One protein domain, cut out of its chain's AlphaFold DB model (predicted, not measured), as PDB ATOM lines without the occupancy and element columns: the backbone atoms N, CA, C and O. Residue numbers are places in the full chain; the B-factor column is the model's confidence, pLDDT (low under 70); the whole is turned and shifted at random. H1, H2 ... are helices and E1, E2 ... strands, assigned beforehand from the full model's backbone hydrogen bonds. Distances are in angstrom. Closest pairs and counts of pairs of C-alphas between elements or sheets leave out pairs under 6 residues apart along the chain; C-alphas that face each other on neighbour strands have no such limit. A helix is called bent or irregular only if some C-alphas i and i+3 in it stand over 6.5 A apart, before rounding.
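This is residues 3 to 103 of the 104 residues of an uncharacterized protein of Mycoplasma sp. CAG:472 (UniProt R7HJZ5). A strongly twisted three-strand sheet of E1, E2 and E3 has its helices over one face and the other face bare: H2 and the first arm of the bent helix H3, H3a, lie next to each other there, and the second arm, H3b, passes over one end of E1 and E2. Residues 17 to 22, mostly of the short helix H1, stick out at that end, as do residues 98 to 103, the last of H3 and the end of the printed part. The printed part has 101 residues, with three named helices and three named strands in the order E1 H1 E2 H2 E3 H3; the sheet's order is E2 E1 E3, antiparallel throughout, and the class is mixed, helices and strands. It is compact, with a radius of gyration of the C-alphas of 14.6 A, but elongated, spanning 46 by 30 by 19 A.

E1, residues 3 to 13, begins at C-alpha 3, (-62.667, -36.336, 26.124), and is 30.5 A long. H1 is residues 16 to 20, and E2, residues 26 to 34, is 24.2 A long. H2, residues 38 to 51, is 19.8 A long and begins at C-alpha 38, (-61.609, -40.457, 16.487). E3, residues 58 to 67, is 24.9 A long and bends by 53 degrees at residue 64. H3, residues 75 to 101, was assigned as one helix by its hydrogen bonds but is bent, with C-alphas 84 and 87 7.6 A apart. Its arms are H3a, residues 75 to 84, 14.1 A, and H3b, residues 87 to 101, 21.3 A, which ends at C-alpha 101, (-30.142, -49.099, -0.291).

E1 is the inner strand. E2 is its antiparallel neighbour at 163 degrees, with N 7 and O 31 2.8 A apart, within hydrogen-bond range. E3, on E1's other side, is antiparallel to it at 151 degrees, with N 6 and O 63 at 2.8 A. E2, H2 and E3 form a split strand-helix-strand unit, two strands running the same way with E1 between them, and its crossover is right-handed. H2, H3a and H3b make two layers with the sheet, helices on one face. H2 is over E1 at a height of 9.9 A over the sheet and runs along the strands, at 21 degrees to E1 on the local plane. H2 and H3a touch, closest at the C-alphas of Ala 48 and Met 79, 6.5 A, at a shallow tilt of 33 degrees, only just short of steep, the same way. H3a and H3b stand at a steep tilt of 56 degrees. The closest C-alphas of H3b and E1 are those of Thr 12 and Ala 93, 5.5 A. H1 is not on the sheet and is apart from H2, E3, H3a and H3b. In H1, H2, H3a and H3b every O i to N i+4 pair is within hydrogen-bond range.

The two C-alphas farthest apart, those of Asn 68 and Tyr 102, are 47.7 A apart. The printed part has no cut and no long link. Without the stretches that stand free, the body spans 38 by 25 by 19 A. The mean pLDDT of the printed part is 95.4, and residue 103 is under 70.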
ATOM      1  N   ASP A   3     -63.570 -35.196  26.294       97.50
ATOM      2  CA  ASP A   3     -62.667 -36.336  26.124       97.50
ATOM      3  C   ASP A   3     -61.935 -36.221  24.778       97.50
ATOM      4  O   ASP A   3     -62.549 -36.174  23.707       97.50
ATOM      5  N   ILE A   4     -60.606 -36.154  24.844       98.06
ATOM      6  CA  ILE A   4     -59.709 -35.948  23.707       98.06
ATOM      7  C   ILE A   4     -58.848 -37.193  23.540       98.06
ATOM      8  O   ILE A   4     -58.318 -37.720  24.519       98.06
ATOM      9  N   VAL A   5     -58.653 -37.621  22.296       98.06
ATOM     10  CA  VAL A   5     -57.615 -38.593  21.944       98.06
ATOM     11  C   VAL A   5     -56.528 -37.917  21.120       98.06
ATOM     12  O   VAL A   5     -56.806 -37.027  20.313       98.06
ATOM     13  N   ARG A   6     -55.283 -38.353  21.315       98.25
ATOM     14  CA  ARG A   6     -54.142 -37.920  20.508       98.25
ATOM     15  C   ARG A   6     -53.770 -39.007  19.515       98.25
ATOM     16  O   ARG A   6     -53.442 -40.131  19.904       98.25
ATOM     17  N   ILE A   7     -53.863 -38.655  18.240       98.38
ATOM     18  CA  ILE A   7     -53.484 -39.487  17.104       98.38
ATOM     19  C   ILE A   7     -52.056 -39.115  16.714       98.38
ATOM     20  O   ILE A   7     -51.804 -37.966  16.358       98.38
ATOM     21  N   GLY A   8     -51.156 -40.091  16.776       97.94
ATOM     22  CA  GLY A   8     -49.805 -40.009  16.235       97.94
ATOM     23  C   GLY A   8     -49.765 -40.559  14.813       97.94
ATOM     24  O   GLY A   8     -50.415 -41.567  14.502       97.94
ATOM     25  N   VAL A   9     -49.012 -39.882  13.955       98.19
ATOM     26  CA  VAL A   9     -48.767 -40.240  12.558       98.19
ATOM     27  C   VAL A   9     -47.260 -40.272  12.354       98.19
ATOM     28  O   VAL A   9     -46.630 -39.220  12.345       98.19
ATOM     29  N   ASP A  10     -46.697 -41.458  12.147       98.00
ATOM     30  CA  ASP A  10     -45.282 -41.627  11.817       98.00
ATOM     31  C   ASP A  10     -45.151 -41.725  10.289       98.00
ATOM     32  O   ASP A  10     -45.636 -42.685   9.674       98.00
ATOM     33  N   CYS A  11     -44.500 -40.745   9.660       97.19
ATOM     34  CA  CYS A  11     -44.359 -40.661   8.205       97.19
ATOM     35  C   CYS A  11     -43.063 -41.306   7.699       97.19
ATOM     36  O   CYS A  11     -43.102 -42.168   6.821       97.19
ATOM     37  N   THR A  12     -41.913 -40.929   8.259       96.00
ATOM     38  CA  THR A  12     -40.583 -41.426   7.856       96.00
ATOM     39  C   THR A  12     -39.599 -41.346   9.022       96.00
ATOM     40  O   THR A  12     -39.854 -40.644  10.001       96.00
ATOM     41  N   ILE A  13     -38.508 -42.111   8.956       94.12
ATOM     42  CA  ILE A  13     -37.446 -42.064   9.967       94.12
ATOM     43  C   ILE A  13     -36.696 -40.738   9.826       94.12
ATOM     44  O   ILE A  13     -36.331 -40.326   8.725       94.12
ATOM     45  N   ASN A  14     -36.449 -40.084  10.954       94.06
ATOM     46  CA  ASN A  14     -35.729 -38.822  10.991       94.06
ATOM     47  C   ASN A  14     -34.237 -38.996  10.641       94.06
ATOM     48  O   ASN A  14     -33.708 -40.112  10.570       94.06
ATOM     49  N   ASP A  15     -33.515 -37.903  10.403       90.00
ATOM     50  CA  ASP A  15     -32.074 -37.988  10.204       90.00
ATOM     51  C   ASP A  15     -31.378 -38.539  11.466       90.00
ATOM     52  O   ASP A  15     -31.618 -38.054  12.575       90.00
ATOM     53  N   PRO A  16     -30.489 -39.547  11.347       89.69
ATOM     54  CA  PRO A  16     -29.785 -40.100  12.501       89.69
ATOM     55  C   PRO A  16     -28.971 -39.070  13.297       89.69
ATOM     56  O   PRO A  16     -28.716 -39.290  14.481       89.69
ATOM     57  N   VAL A  17     -28.497 -37.993  12.662       90.88
ATOM     58  CA  VAL A  17     -27.834 -36.869  13.338       90.88
ATOM     59  C   VAL A  17     -28.840 -36.126  14.209       90.88
ATOM     60  O   VAL A  17     -28.559 -35.927  15.388       90.88
ATOM     61  N   ASP A  18     -30.017 -35.802  13.676       92.56
ATOM     62  CA  ASP A  18     -31.065 -35.094  14.415       92.56
ATOM     63  C   ASP A  18     -31.546 -35.911  15.615       92.56
ATOM     64  O   ASP A  18     -31.659 -35.377  16.718       92.56
ATOM     65  N   VAL A  19     -31.714 -37.227  15.448       93.25
ATOM     66  CA  VAL A  19     -32.048 -38.141  16.555       93.25
ATOM     67  C   VAL A  19     -30.972 -38.110  17.647       93.25
ATOM     68  O   VAL A  19     -31.291 -37.995  18.830       93.25
ATOM     69  N   ARG A  20     -29.681 -38.153  17.283       93.94
ATOM     70  CA  ARG A  20     -28.575 -38.054  18.258       93.94
ATOM     71  C   ARG A  20     -28.525 -36.702  18.969       93.94
ATOM     72  O   ARG A  20     -28.033 -36.634  20.093       93.94
ATOM     73  N   CYS A  21     -29.039 -35.655  18.335       95.25
ATOM     74  CA  CYS A  21     -29.173 -34.321  18.910       95.25
ATOM     75  C   CYS A  21     -30.463 -34.137  19.735       95.25
ATOM     76  O   CYS A  21     -30.734 -33.029  20.190       95.25
ATOM     77  N   GLY A  22     -31.241 -35.203  19.961       94.06
ATOM     78  CA  GLY A  22     -32.461 -35.181  20.773       94.06
ATOM     79  C   GLY A  22     -33.755 -34.976  19.982       94.06
ATOM     80  O   GLY A  22     -34.810 -34.781  20.585       94.06
ATOM     81  N   GLY A  23     -33.694 -35.014  18.649       94.50
ATOM     82  CA  GLY A  23     -34.871 -35.041  17.787       94.50
ATOM     83  C   GLY A  23     -35.659 -36.354  17.899       94.50
ATOM     84  O   GLY A  23     -35.141 -37.358  18.398       94.50
ATOM     85  N   PRO A  24     -36.919 -36.375  17.429       94.56
ATOM     86  CA  PRO A  24     -37.736 -37.582  17.445       94.56
ATOM     87  C   PRO A  24     -37.196 -38.625  16.463       94.56
ATOM     88  O   PRO A  24     -36.608 -38.275  15.441       94.56
ATOM     89  N   GLU A  25     -37.437 -39.906  16.752       94.56
ATOM     90  CA  GLU A  25     -37.057 -41.023  15.874       94.56
ATOM     91  C   GLU A  25     -37.807 -40.987  14.533       94.56
ATOM     92  O   GLU A  25     -37.229 -41.269  13.483       94.56
ATOM     93  N   TYR A  26     -39.081 -40.590  14.567       96.38
ATOM     94  CA  TYR A  26     -39.937 -40.454  13.394       96.38
ATOM     95  C   TYR A  26     -40.355 -39.003  13.194       96.38
ATOM     96  O   TYR A  26     -40.685 -38.292  14.144       96.38
ATOM     97  N   LEU A  27     -40.371 -38.586  11.933       97.06
ATOM     98  CA  LEU A  27     -41.012 -37.358  11.496       97.06
ATOM     99  C   LEU A  27     -42.473 -37.645  11.163       97.06
ATOM    100  O   LEU A  27     -42.792 -38.688  10.585       97.06
ATOM    101  N   GLY A  28     -43.349 -36.703  11.490       97.19
ATOM    102  CA  GLY A  28     -44.773 -36.811  11.221       97.19
ATOM    103  C   GLY A  28     -45.586 -35.858  12.087       97.19
ATOM    104  O   GLY A  28     -45.154 -34.732  12.332       97.19
ATOM    105  N   PHE A  29     -46.766 -36.292  12.527       98.12
ATOM    106  CA  PHE A  29     -47.762 -35.398  13.116       98.12
ATOM    107  C   PHE A  29     -48.401 -35.944  14.384       98.12
ATOM    108  O   PHE A  29     -48.574 -37.148  14.562       98.12
ATOM    109  N   ASP A  30     -48.859 -35.006  15.207       97.56
ATOM    110  CA  ASP A  30     -49.719 -35.252  16.348       97.56
ATOM    111  C   ASP A  30     -50.998 -34.430  16.230       97.56
ATOM    112  O   ASP A  30     -50.950 -33.197  16.211       97.56
ATOM    113  N   PHE A  31     -52.150 -35.096  16.247       98.25
ATOM    114  CA  PHE A  31     -53.444 -34.426  16.197       98.25
ATOM    115  C   PHE A  31     -54.300 -34.788  17.401       98.25
ATOM    116  O   PHE A  31     -54.540 -35.956  17.698       98.25
ATOM    117  N   ASN A  32     -54.794 -33.761  18.085       98.31
ATOM    118  CA  ASN A  32     -55.796 -33.911  19.129       98.31
ATOM    119  C   ASN A  32     -57.180 -33.853  18.485       98.31
ATOM    120  O   ASN A  32     -57.501 -32.876  17.806       98.31
ATOM    121  N   VAL A  33     -58.008 -34.864  18.719       98.12
ATOM    122  CA  VAL A  33     -59.378 -34.929  18.194       98.12
ATOM    123  C   VAL A  33     -60.346 -35.348  19.289       98.12
ATOM    124  O   VAL A  33     -59.939 -35.913  20.310       98.12
ATOM    125  N   ARG A  34     -61.638 -35.072  19.098       97.75
ATOM    126  CA  ARG A  34     -62.660 -35.566  20.022       97.75
ATOM    127  C   ARG A  34     -62.652 -37.091  20.011       97.75
ATOM    128  O   ARG A  34     -62.513 -37.709  18.954       97.75
ATOM    129  N   LYS A  35     -62.823 -37.707  21.182       97.38
ATOM    130  CA  LYS A  35     -62.861 -39.172  21.298       97.38
ATOM    131  C   LYS A  35     -63.958 -39.793  20.425       97.38
ATOM    132  O   LYS A  35     -63.710 -40.805  19.771       97.38
ATOM    133  N   GLU A  36     -65.132 -39.169  20.391       96.75
ATOM    134  CA  GLU A  36     -66.287 -39.605  19.594       96.75
ATOM    135  C   GLU A  36     -66.022 -39.593  18.078       96.75
ATOM    136  O   GLU A  36     -66.416 -40.533  17.390       96.75
ATOM    137  N   ASP A  37     -65.234 -38.632  17.585       96.81
ATOM    138  CA  ASP A  37     -64.906 -38.485  16.157       96.81
ATOM    139  C   ASP A  37     -63.632 -39.238  15.741       96.81
ATOM    140  O   ASP A  37     -63.233 -39.232  14.575       96.81
ATOM    141  N   SER A  38     -62.952 -39.891  16.686       95.75
ATOM    142  CA  SER A  38     -61.609 -40.457  16.487       95.75
ATOM    143  C   SER A  38     -61.493 -41.379  15.270       95.75
ATOM    144  O   SER A  38     -60.523 -41.293  14.517       95.75
ATOM    145  N   LYS A  39     -62.496 -42.230  15.030       96.38
ATOM    146  CA  LYS A  39     -62.523 -43.153  13.887       96.38
ATOM    147  C   LYS A  39     -62.653 -42.419  12.551       96.38
ATOM    148  O   LYS A  39     -61.980 -42.786  11.590       96.38
ATOM    149  N   GLU A  40     -63.502 -41.397  12.495       97.69
ATOM    150  CA  GLU A  40     -63.673 -40.565  11.304       97.69
ATOM    151  C   GLU A  40     -62.389 -39.788  11.004       97.69
ATOM    152  O   GLU A  40     -61.892 -39.807   9.878       97.69
ATOM    153  N   MET A  41     -61.798 -39.177  12.031       98.00
ATOM    154  CA  MET A  41     -60.583 -38.380  11.894       98.00
ATOM    155  C   MET A  41     -59.372 -39.227  11.492       98.00
ATOM    156  O   MET A  41     -58.577 -38.794  10.662       98.00
ATOM    157  N   LEU A  42     -59.257 -40.458  11.998       97.62
ATOM    158  CA  LEU A  42     -58.239 -41.414  11.552       97.62
ATOM    159  C   LEU A  42     -58.337 -41.713  10.050       97.62
ATOM    160  O   LEU A  42     -57.312 -41.775   9.371       97.62
ATOM    161  N   ASN A  43     -59.552 -41.910   9.532       97.50
ATOM    162  CA  ASN A  43     -59.764 -42.150   8.105       97.50
ATOM    163  C   ASN A  43     -59.456 -40.898   7.281       97.50
ATOM    164  O   ASN A  43     -58.738 -40.993   6.292       97.50
ATOM    165  N   PHE A  44     -59.904 -39.728   7.739       98.31
ATOM    166  CA  PHE A  44     -59.603 -38.457   7.085       98.31
ATOM    167  C   PHE A  44     -58.092 -38.203   6.978       98.31
ATOM    168  O   PHE A  44     -57.603 -37.853   5.910       98.31
ATOM    169  N   ILE A  45     -57.333 -38.432   8.056       98.44
ATOM    170  CA  ILE A  45     -55.869 -38.287   8.050       98.44
ATOM    171  C   ILE A  45     -55.234 -39.244   7.032       98.44
ATOM    172  O   ILE A  45     -54.370 -38.830   6.263       98.44
ATOM    173  N   LYS A  46     -55.673 -40.510   6.988       97.75
ATOM    174  CA  LYS A  46     -55.189 -41.494   6.003       97.75
ATOM    175  C   LYS A  46     -55.448 -41.044   4.569       97.75
ATOM    176  O   LYS A  46     -54.549 -41.112   3.737       97.75
ATOM    177  N   GLU A  47     -56.662 -40.589   4.283       98.06
ATOM    178  CA  GLU A  47     -57.042 -40.089   2.960       98.06
ATOM    179  C   GLU A  47     -56.242 -38.841   2.579       98.06
ATOM    180  O   GLU A  47     -55.741 -38.767   1.460       98.06
ATOM    181  N   ALA A  48     -56.043 -37.908   3.514       98.25
ATOM    182  CA  ALA A  48     -55.243 -36.706   3.299       98.25
ATOM    183  C   ALA A  48     -53.784 -37.046   2.953       98.25
ATOM    184  O   ALA A  48     -53.280 -36.580   1.930       98.25
ATOM    185  N   LEU A  49     -53.134 -37.908   3.745       98.12
ATOM    186  CA  LEU A  49     -51.767 -38.375   3.479       98.12
ATOM    187  C   LEU A  49     -51.667 -39.051   2.107       98.12
ATOM    188  O   LEU A  49     -50.788 -38.701   1.327       98.12
ATOM    189  N   ASN A  50     -52.605 -39.947   1.781       97.75
ATOM    190  CA  ASN A  50     -52.638 -40.632   0.488       97.75
ATOM    191  C   ASN A  50     -52.840 -39.657  -0.681       97.75
ATOM    192  O   ASN A  50     -52.138 -39.754  -1.682       97.75
ATOM    193  N   SER A  51     -53.768 -38.703  -0.554       97.81
ATOM    194  CA  SER A  51     -54.068 -37.717  -1.603       97.81
ATOM    195  C   SER A  51     -52.886 -36.800  -1.913       97.81
ATOM    196  O   SER A  51     -52.716 -36.360  -3.047       97.81
ATOM    197  N   LEU A  52     -52.059 -36.533  -0.902       97.50
ATOM    198  CA  LEU A  52     -50.853 -35.728  -1.014       97.50
ATOM    199  C   LEU A  52     -49.608 -36.588  -1.243       97.50
ATOM    200  O   LEU A  52     -48.520 -36.027  -1.289       97.50
ATOM    201  N   GLU A  53     -49.746 -37.910  -1.382       97.44
ATOM    202  CA  GLU A  53     -48.661 -38.895  -1.514       97.44
ATOM    203  C   GLU A  53     -47.592 -38.784  -0.411       97.44
ATOM    204  O   GLU A  53     -46.400 -38.993  -0.641       97.44
ATOM    205  N   VAL A  54     -47.998 -38.397   0.798       97.88
ATOM    206  CA  VAL A  54     -47.104 -38.320   1.955       97.88
ATOM    207  C   VAL A  54     -46.889 -39.738   2.496       97.88
ATOM    208  O   VAL A  54     -47.866 -40.457   2.725       97.88
ATOM    209  N   PRO A  55     -45.634 -40.166   2.724       95.75
ATOM    210  CA  PRO A  55     -45.340 -41.485   3.269       95.75
ATOM    211  C   PRO A  55     -45.973 -41.644   4.653       95.75
ATOM    212  O   PRO A  55     -45.993 -40.721   5.465       95.75
ATOM    213  N   CYS A  56     -46.491 -42.836   4.925       96.50
ATOM    214  CA  CYS A  56     -47.131 -43.156   6.190       96.50
ATOM    215  C   CYS A  56     -46.723 -44.564   6.619       96.50
ATOM    216  O   CYS A  56     -47.140 -45.551   6.011       96.50
ATOM    217  N   LYS A  57     -45.933 -44.666   7.691       95.06
ATOM    218  CA  LYS A  57     -45.538 -45.949   8.288       95.06
ATOM    219  C   LYS A  57     -46.559 -46.433   9.299       95.06
ATOM    220  O   LYS A  57     -46.889 -47.619   9.327       95.06
ATOM    221  N   ARG A  58     -47.057 -45.524  10.140       96.69
ATOM    222  CA  ARG A  58     -47.967 -45.875  11.228       96.69
ATOM    223  C   ARG A  58     -48.907 -44.728  11.559       96.69
ATOM    224  O   ARG A  58     -48.507 -43.574  11.582       96.69
ATOM    225  N   ILE A  59     -50.150 -45.076  11.880       97.44
ATOM    226  CA  ILE A  59     -51.122 -44.163  12.486       97.44
ATOM    227  C   ILE A  59     -51.749 -44.884  13.670       97.44
ATOM    228  O   ILE A  59     -52.176 -46.034  13.538       97.44
ATOM    229  N   TYR A  60     -51.774 -44.235  14.828       96.56
ATOM    230  CA  TYR A  60     -52.185 -44.857  16.082       96.56
ATOM    231  C   TYR A  60     -52.675 -43.812  17.081       96.56
ATOM    232  O   TYR A  60     -52.248 -42.662  17.068       96.56
ATOM    233  N   ILE A  61     -53.576 -44.220  17.970       97.25
ATOM    234  CA  ILE A  61     -53.934 -43.429  19.148       97.25
ATOM    235  C   ILE A  61     -52.965 -43.823  20.261       97.25
ATOM    236  O   ILE A  61     -52.815 -45.014  20.534       97.25
ATOM    237  N   TYR A  62     -52.315 -42.847  20.896       96.00
ATOM    238  CA  TYR A  62     -51.346 -43.117  21.970       96.00
ATOM    239  C   TYR A  62     -51.656 -42.417  23.292       96.00
ATOM    240  O   TYR A  62     -51.027 -42.724  24.302       96.00
ATOM    241  N   ALA A  63     -52.620 -41.495  23.313       97.06
ATOM    242  CA  ALA A  63     -53.059 -40.852  24.542       97.06
ATOM    243  C   ALA A  63     -54.557 -40.545  24.508       97.06
ATOM    244  O   ALA A  63     -55.111 -40.209  23.461       97.06
ATOM    245  N   GLU A  64     -55.180 -40.607  25.679       97.44
ATOM    246  CA  GLU A  64     -56.538 -40.142  25.932       97.44
ATOM    247  C   GLU A  64     -56.528 -39.297  27.209       97.44
ATOM    248  O   GLU A  64     -55.929 -39.688  28.212       97.44
ATOM    249  N   PHE A  65     -57.141 -38.116  27.172       97.06
ATOM    250  CA  PHE A  65     -57.177 -37.202  28.311       97.06
ATOM    251  C   PHE A  65     -58.355 -36.234  28.217       97.06
ATOM    252  O   PHE A  65     -58.888 -35.966  27.142       97.06
ATOM    253  N   LYS A  66     -58.737 -35.652  29.357       97.12
ATOM    254  CA  LYS A  66     -59.728 -34.576  29.384       97.12
ATOM    255  C   LYS A  66     -59.071 -33.226  29.135       97.12
ATOM    256  O   LYS A  66     -58.051 -32.909  29.745       97.12
ATOM    257  N   GLY A  67     -59.674 -32.406  28.282       94.88
ATOM    258  CA  GLY A  67     -59.128 -31.100  27.924       94.88
ATOM    259  C   GLY A  67     -60.178 -30.074  27.515       94.88
ATOM    260  O   GLY A  67     -61.383 -30.272  27.702       94.88
ATOM    261  N   ASN A  68     -59.685 -28.962  26.979       95.00
ATOM    262  CA  ASN A  68     -60.497 -27.877  26.446       95.00
ATOM    263  C   ASN A  68     -60.617 -27.983  24.923       95.00
ATOM    264  O   ASN A  68     -59.782 -28.597  24.258       95.00
ATOM    265  N   GLU A  69     -61.658 -27.348  24.395       93.06
ATOM    266  CA  GLU A  69     -62.018 -27.362  22.977       93.06
ATOM    267  C   GLU A  69     -60.946 -26.745  22.066       93.06
ATOM    268  O   GLU A  69     -60.725 -27.222  20.960       93.06
ATOM    269  N   ASP A  70     -60.213 -25.735  22.545       94.25
ATOM    270  CA  ASP A  70     -59.154 -25.042  21.795       94.25
ATOM    271  C   ASP A  70     -57.986 -25.953  21.389       94.25
ATOM    272  O   ASP A  70     -57.214 -25.622  20.490       94.25
ATOM    273  N   ARG A  71     -57.862 -27.118  22.034       94.06
ATOM    274  CA  ARG A  71     -56.829 -28.104  21.716       94.06
ATOM    275  C   ARG A  71     -57.194 -28.991  20.532       94.06
ATOM    276  O   ARG A  71     -56.301 -29.684  20.047       94.06
ATOM    277  N   ILE A  72     -58.455 -29.012  20.099       97.25
ATOM    278  CA  ILE A  72     -58.942 -29.882  19.026       97.25
ATOM    279  C   ILE A  72     -58.492 -29.358  17.664       97.25
ATOM    280  O   ILE A  72     -58.637 -28.184  17.332       97.25
ATOM    281  N   CYS A  73     -57.948 -30.253  16.848       97.69
ATOM    282  CA  CYS A  73     -57.575 -29.964  15.473       97.69
ATOM    283  C   CYS A  73     -58.780 -30.176  14.550       97.69
ATOM    284  O   CYS A  73     -59.312 -31.283  14.465       97.69
ATOM    285  N   SER A  74     -59.187 -29.124  13.835       97.38
ATOM    286  CA  SER A  74     -60.182 -29.245  12.764       97.38
ATOM    287  C   SER A  74     -59.599 -29.973  11.549       97.38
ATOM    288  O   SER A  74     -58.377 -30.030  11.372       97.38
ATOM    289  N   LYS A  75     -60.463 -30.491  10.669       98.19
ATOM    290  CA  LYS A  75     -60.036 -31.123   9.410       98.19
ATOM    291  C   LYS A  75     -59.218 -30.170   8.537       98.19
ATOM    292  O   LYS A  75     -58.207 -30.577   7.970       98.19
ATOM    293  N   GLU A  76     -59.598 -28.896   8.480       98.06
ATOM    294  CA  GLU A  76     -58.876 -27.862   7.729       98.06
ATOM    295  C   GLU A  76     -57.475 -27.644   8.297       98.06
ATOM    296  O   GLU A  76     -56.515 -27.539   7.535       98.06
ATOM    297  N   LYS A  77     -57.338 -27.608   9.631       97.56
ATOM    298  CA  LYS A  77     -56.033 -27.489  10.287       97.56
ATOM    299  C   LYS A  77     -55.151 -28.701   9.994       97.56
ATOM    300  O   LYS A  77     -54.002 -28.513   9.612       97.56
ATOM    301  N   ILE A  78     -55.696 -29.909  10.116       98.19
ATOM    302  CA  ILE A  78     -54.978 -31.152   9.802       98.19
ATOM    303  C   ILE A  78     -54.489 -31.139   8.355       98.19
ATOM    304  O   ILE A  78     -53.300 -31.323   8.110       98.19
ATOM    305  N   MET A  79     -55.377 -30.865   7.395       98.19
ATOM    306  CA  MET A  79     -55.014 -30.827   5.977       98.19
ATOM    307  C   MET A  79     -53.956 -29.759   5.692       98.19
ATOM    308  O   MET A  79     -53.021 -29.999   4.930       98.19
ATOM    309  N   LYS A  80     -54.074 -28.582   6.318       98.38
ATOM    310  CA  LYS A  80     -53.096 -27.500   6.183       98.38
ATOM    311  C   LYS A  80     -51.724 -27.905   6.716       98.38
ATOM    312  O   LYS A  80     -50.733 -27.643   6.040       98.38
ATOM    313  N   ASP A  81     -51.670 -28.527   7.891       98.19
ATOM    314  CA  ASP A  81     -50.420 -28.961   8.515       98.19
ATOM    315  C   ASP A  81     -49.758 -30.076   7.675       98.19
ATOM    316  O   ASP A  81     -48.574 -29.975   7.363       98.19
ATOM    317  N   ILE A  82     -50.532 -31.057   7.183       98.31
ATOM    318  CA  ILE A  82     -50.019 -32.102   6.275       98.31
ATOM    319  C   ILE A  82     -49.509 -31.494   4.964       98.31
ATOM    320  O   ILE A  82     -48.403 -31.802   4.531       98.31
ATOM    321  N   CYS A  83     -50.290 -30.618   4.326       98.12
ATOM    322  CA  CYS A  83     -49.926 -29.989   3.055       98.12
ATOM    323  C   CYS A  83     -48.649 -29.147   3.173       98.12
ATOM    324  O   CYS A  83     -47.794 -29.187   2.288       98.12
ATOM    325  N   LYS A  84     -48.494 -28.422   4.286       98.25
ATOM    326  CA  LYS A  84     -47.322 -27.586   4.553       98.25
ATOM    327  C   LYS A  84     -46.026 -28.401   4.580       98.25
ATOM    328  O   LYS A  84     -45.043 -27.976   3.978       98.25
ATOM    329  N   ASP A  85     -46.043 -29.564   5.228       97.75
ATOM    330  CA  ASP A  85     -44.838 -30.372   5.442       97.75
ATOM    331  C   ASP A  85     -44.706 -31.531   4.431       97.75
ATOM    332  O   ASP A  85     -43.703 -32.245   4.425       97.75
ATOM    333  N   ALA A  86     -45.675 -31.693   3.519       97.75
ATOM    334  CA  ALA A  86     -45.745 -32.802   2.567       97.75
ATOM    335  C   ALA A  86     -44.455 -32.984   1.755       97.75
ATOM    336  O   ALA A  86     -43.907 -34.083   1.697       97.75
ATOM    337  N   ASN A  87     -43.940 -31.908   1.152       98.00
ATOM    338  CA  ASN A  87     -42.728 -31.983   0.329       98.00
ATOM    339  C   ASN A  87     -41.488 -32.350   1.151       98.00
ATOM    340  O   ASN A  87     -40.640 -33.103   0.674       98.00
ATOM    341  N   TYR A  88     -41.396 -31.849   2.384       97.19
ATOM    342  CA  TYR A  88     -40.292 -32.171   3.283       97.19
ATOM    343  C   TYR A  88     -40.316 -33.654   3.672       97.19
ATOM    344  O   TYR A  88     -39.315 -34.348   3.518       97.19
ATOM    345  N   LEU A  89     -41.478 -34.176   4.069       97.50
ATOM    346  CA  LEU A  89     -41.626 -35.582   4.449       97.50
ATOM    347  C   LEU A  89     -41.378 -36.544   3.278       97.50
ATOM    348  O   LEU A  89     -40.794 -37.609   3.478       97.50
ATOM    349  N   LYS A  90     -41.771 -36.169   2.054       97.44
ATOM    350  CA  LYS A  90     -41.433 -36.930   0.838       97.44
ATOM    351  C   LYS A  90     -39.924 -36.980   0.606       97.44
ATOM    352  O   LYS A  90     -39.378 -38.059   0.391       97.44
ATOM    353  N   HIS A  91     -39.251 -35.832   0.694       95.94
ATOM    354  CA  HIS A  91     -37.798 -35.752   0.551       95.94
ATOM    355  C   HIS A  91     -37.073 -36.609   1.599       95.94
ATOM    356  O   HIS A  91     -36.155 -37.359   1.266       95.94
ATOM    357  N   GLU A  92     -37.513 -36.550   2.856       95.25
ATOM    358  CA  GLU A  92     -36.930 -37.349   3.934       95.25
ATOM    359  C   GLU A  92     -37.134 -38.853   3.733       95.25
ATOM    360  O   GLU A  92     -36.198 -39.627   3.933       95.25
ATOM    361  N   ALA A  93     -38.292 -39.278   3.222       94.88
ATOM    362  CA  ALA A  93     -38.501 -40.681   2.871       94.88
ATOM    363  C   ALA A  93     -37.628 -41.149   1.700       94.88
ATOM    364  O   ALA A  93     -37.136 -42.280   1.715       94.88
ATOM    365  N   GLU A  94     -37.374 -40.298   0.703       94.31
ATOM    366  CA  GLU A  94     -36.409 -40.613  -0.354       94.31
ATOM    367  C   GLU A  94     -34.980 -40.733   0.191       94.31
ATOM    368  O   GLU A  94     -34.251 -41.657  -0.187       94.31
ATOM    369  N   ARG A  95     -34.574 -39.826   1.092       92.31
ATOM    370  CA  ARG A  95     -33.275 -39.889   1.780       92.31
ATOM    371  C   ARG A  95     -33.148 -41.194   2.562       92.31
ATOM    372  O   ARG A  95     -32.146 -41.894   2.403       92.31
ATOM    373  N   GLU A  96     -34.169 -41.543   3.345       90.12
ATOM    374  CA  GLU A  96     -34.253 -42.794   4.103       90.12
ATOM    375  C   GLU A  96     -34.082 -44.011   3.179       90.12
ATOM    376  O   GLU A  96     -33.253 -44.888   3.439       90.12
ATOM    377  N   TYR A  97     -34.819 -44.048   2.063       87.50
ATOM    378  CA  TYR A  97     -34.742 -45.133   1.085       87.50
ATOM    379  C   TYR A  97     -33.333 -45.284   0.500       87.50
ATOM    380  O   TYR A  97     -32.781 -46.388   0.499       87.50
ATOM    381  N   ARG A  98     -32.720 -44.183   0.045       88.31
ATOM    382  CA  ARG A  98     -31.353 -44.199  -0.508       88.31
ATOM    383  C   ARG A  98     -30.348 -44.668   0.534       88.31
ATOM    384  O   ARG A  98     -29.522 -45.527   0.236       88.31
ATOM    385  N   TYR A  99     -30.440 -44.154   1.757       83.25
ATOM    386  CA  TYR A  99     -29.557 -44.553   2.848       83.25
ATOM    387  C   TYR A  99     -29.627 -46.060   3.120       83.25
ATOM    388  O   TYR A  99     -28.593 -46.710   3.261       83.25
ATOM    389  N   ASN A 100     -30.832 -46.634   3.124       81.88
ATOM    390  CA  ASN A 100     -31.033 -48.069   3.327       81.88
ATOM    391  C   ASN A 100     -30.565 -48.925   2.137       81.88
ATOM    392  O   ASN A 100     -30.149 -50.066   2.341       81.88
ATOM    393  N   LEU A 101     -30.605 -48.397   0.909       81.00
ATOM    394  CA  LEU A 101     -30.142 -49.099  -0.291       81.00
ATOM    395  C   LEU A 101     -28.614 -49.283  -0.298       81.00
ATOM    396  O   LEU A 101     -28.136 -50.373  -0.588       81.00
ATOM    397  N   TYR A 102     -27.859 -48.237   0.053       75.12
ATOM    398  CA  TYR A 102     -26.387 -48.240   0.022       75.12
ATOM    399  C   TYR A 102     -25.726 -48.886   1.247       75.12
ATOM    400  O   TYR A 102     -24.502 -48.968   1.317       75.12
ATOM    401  N   ARG A 103     -26.522 -49.322   2.225       64.75
ATOM    402  CA  ARG A 103     -26.044 -50.000   3.436       64.75
ATOM    403  C   ARG A 103     -26.163 -51.528   3.367       64.75
ATOM    404  O   ARG A 103     -25.877 -52.183   4.368       64.75
TER     405      ARG A 103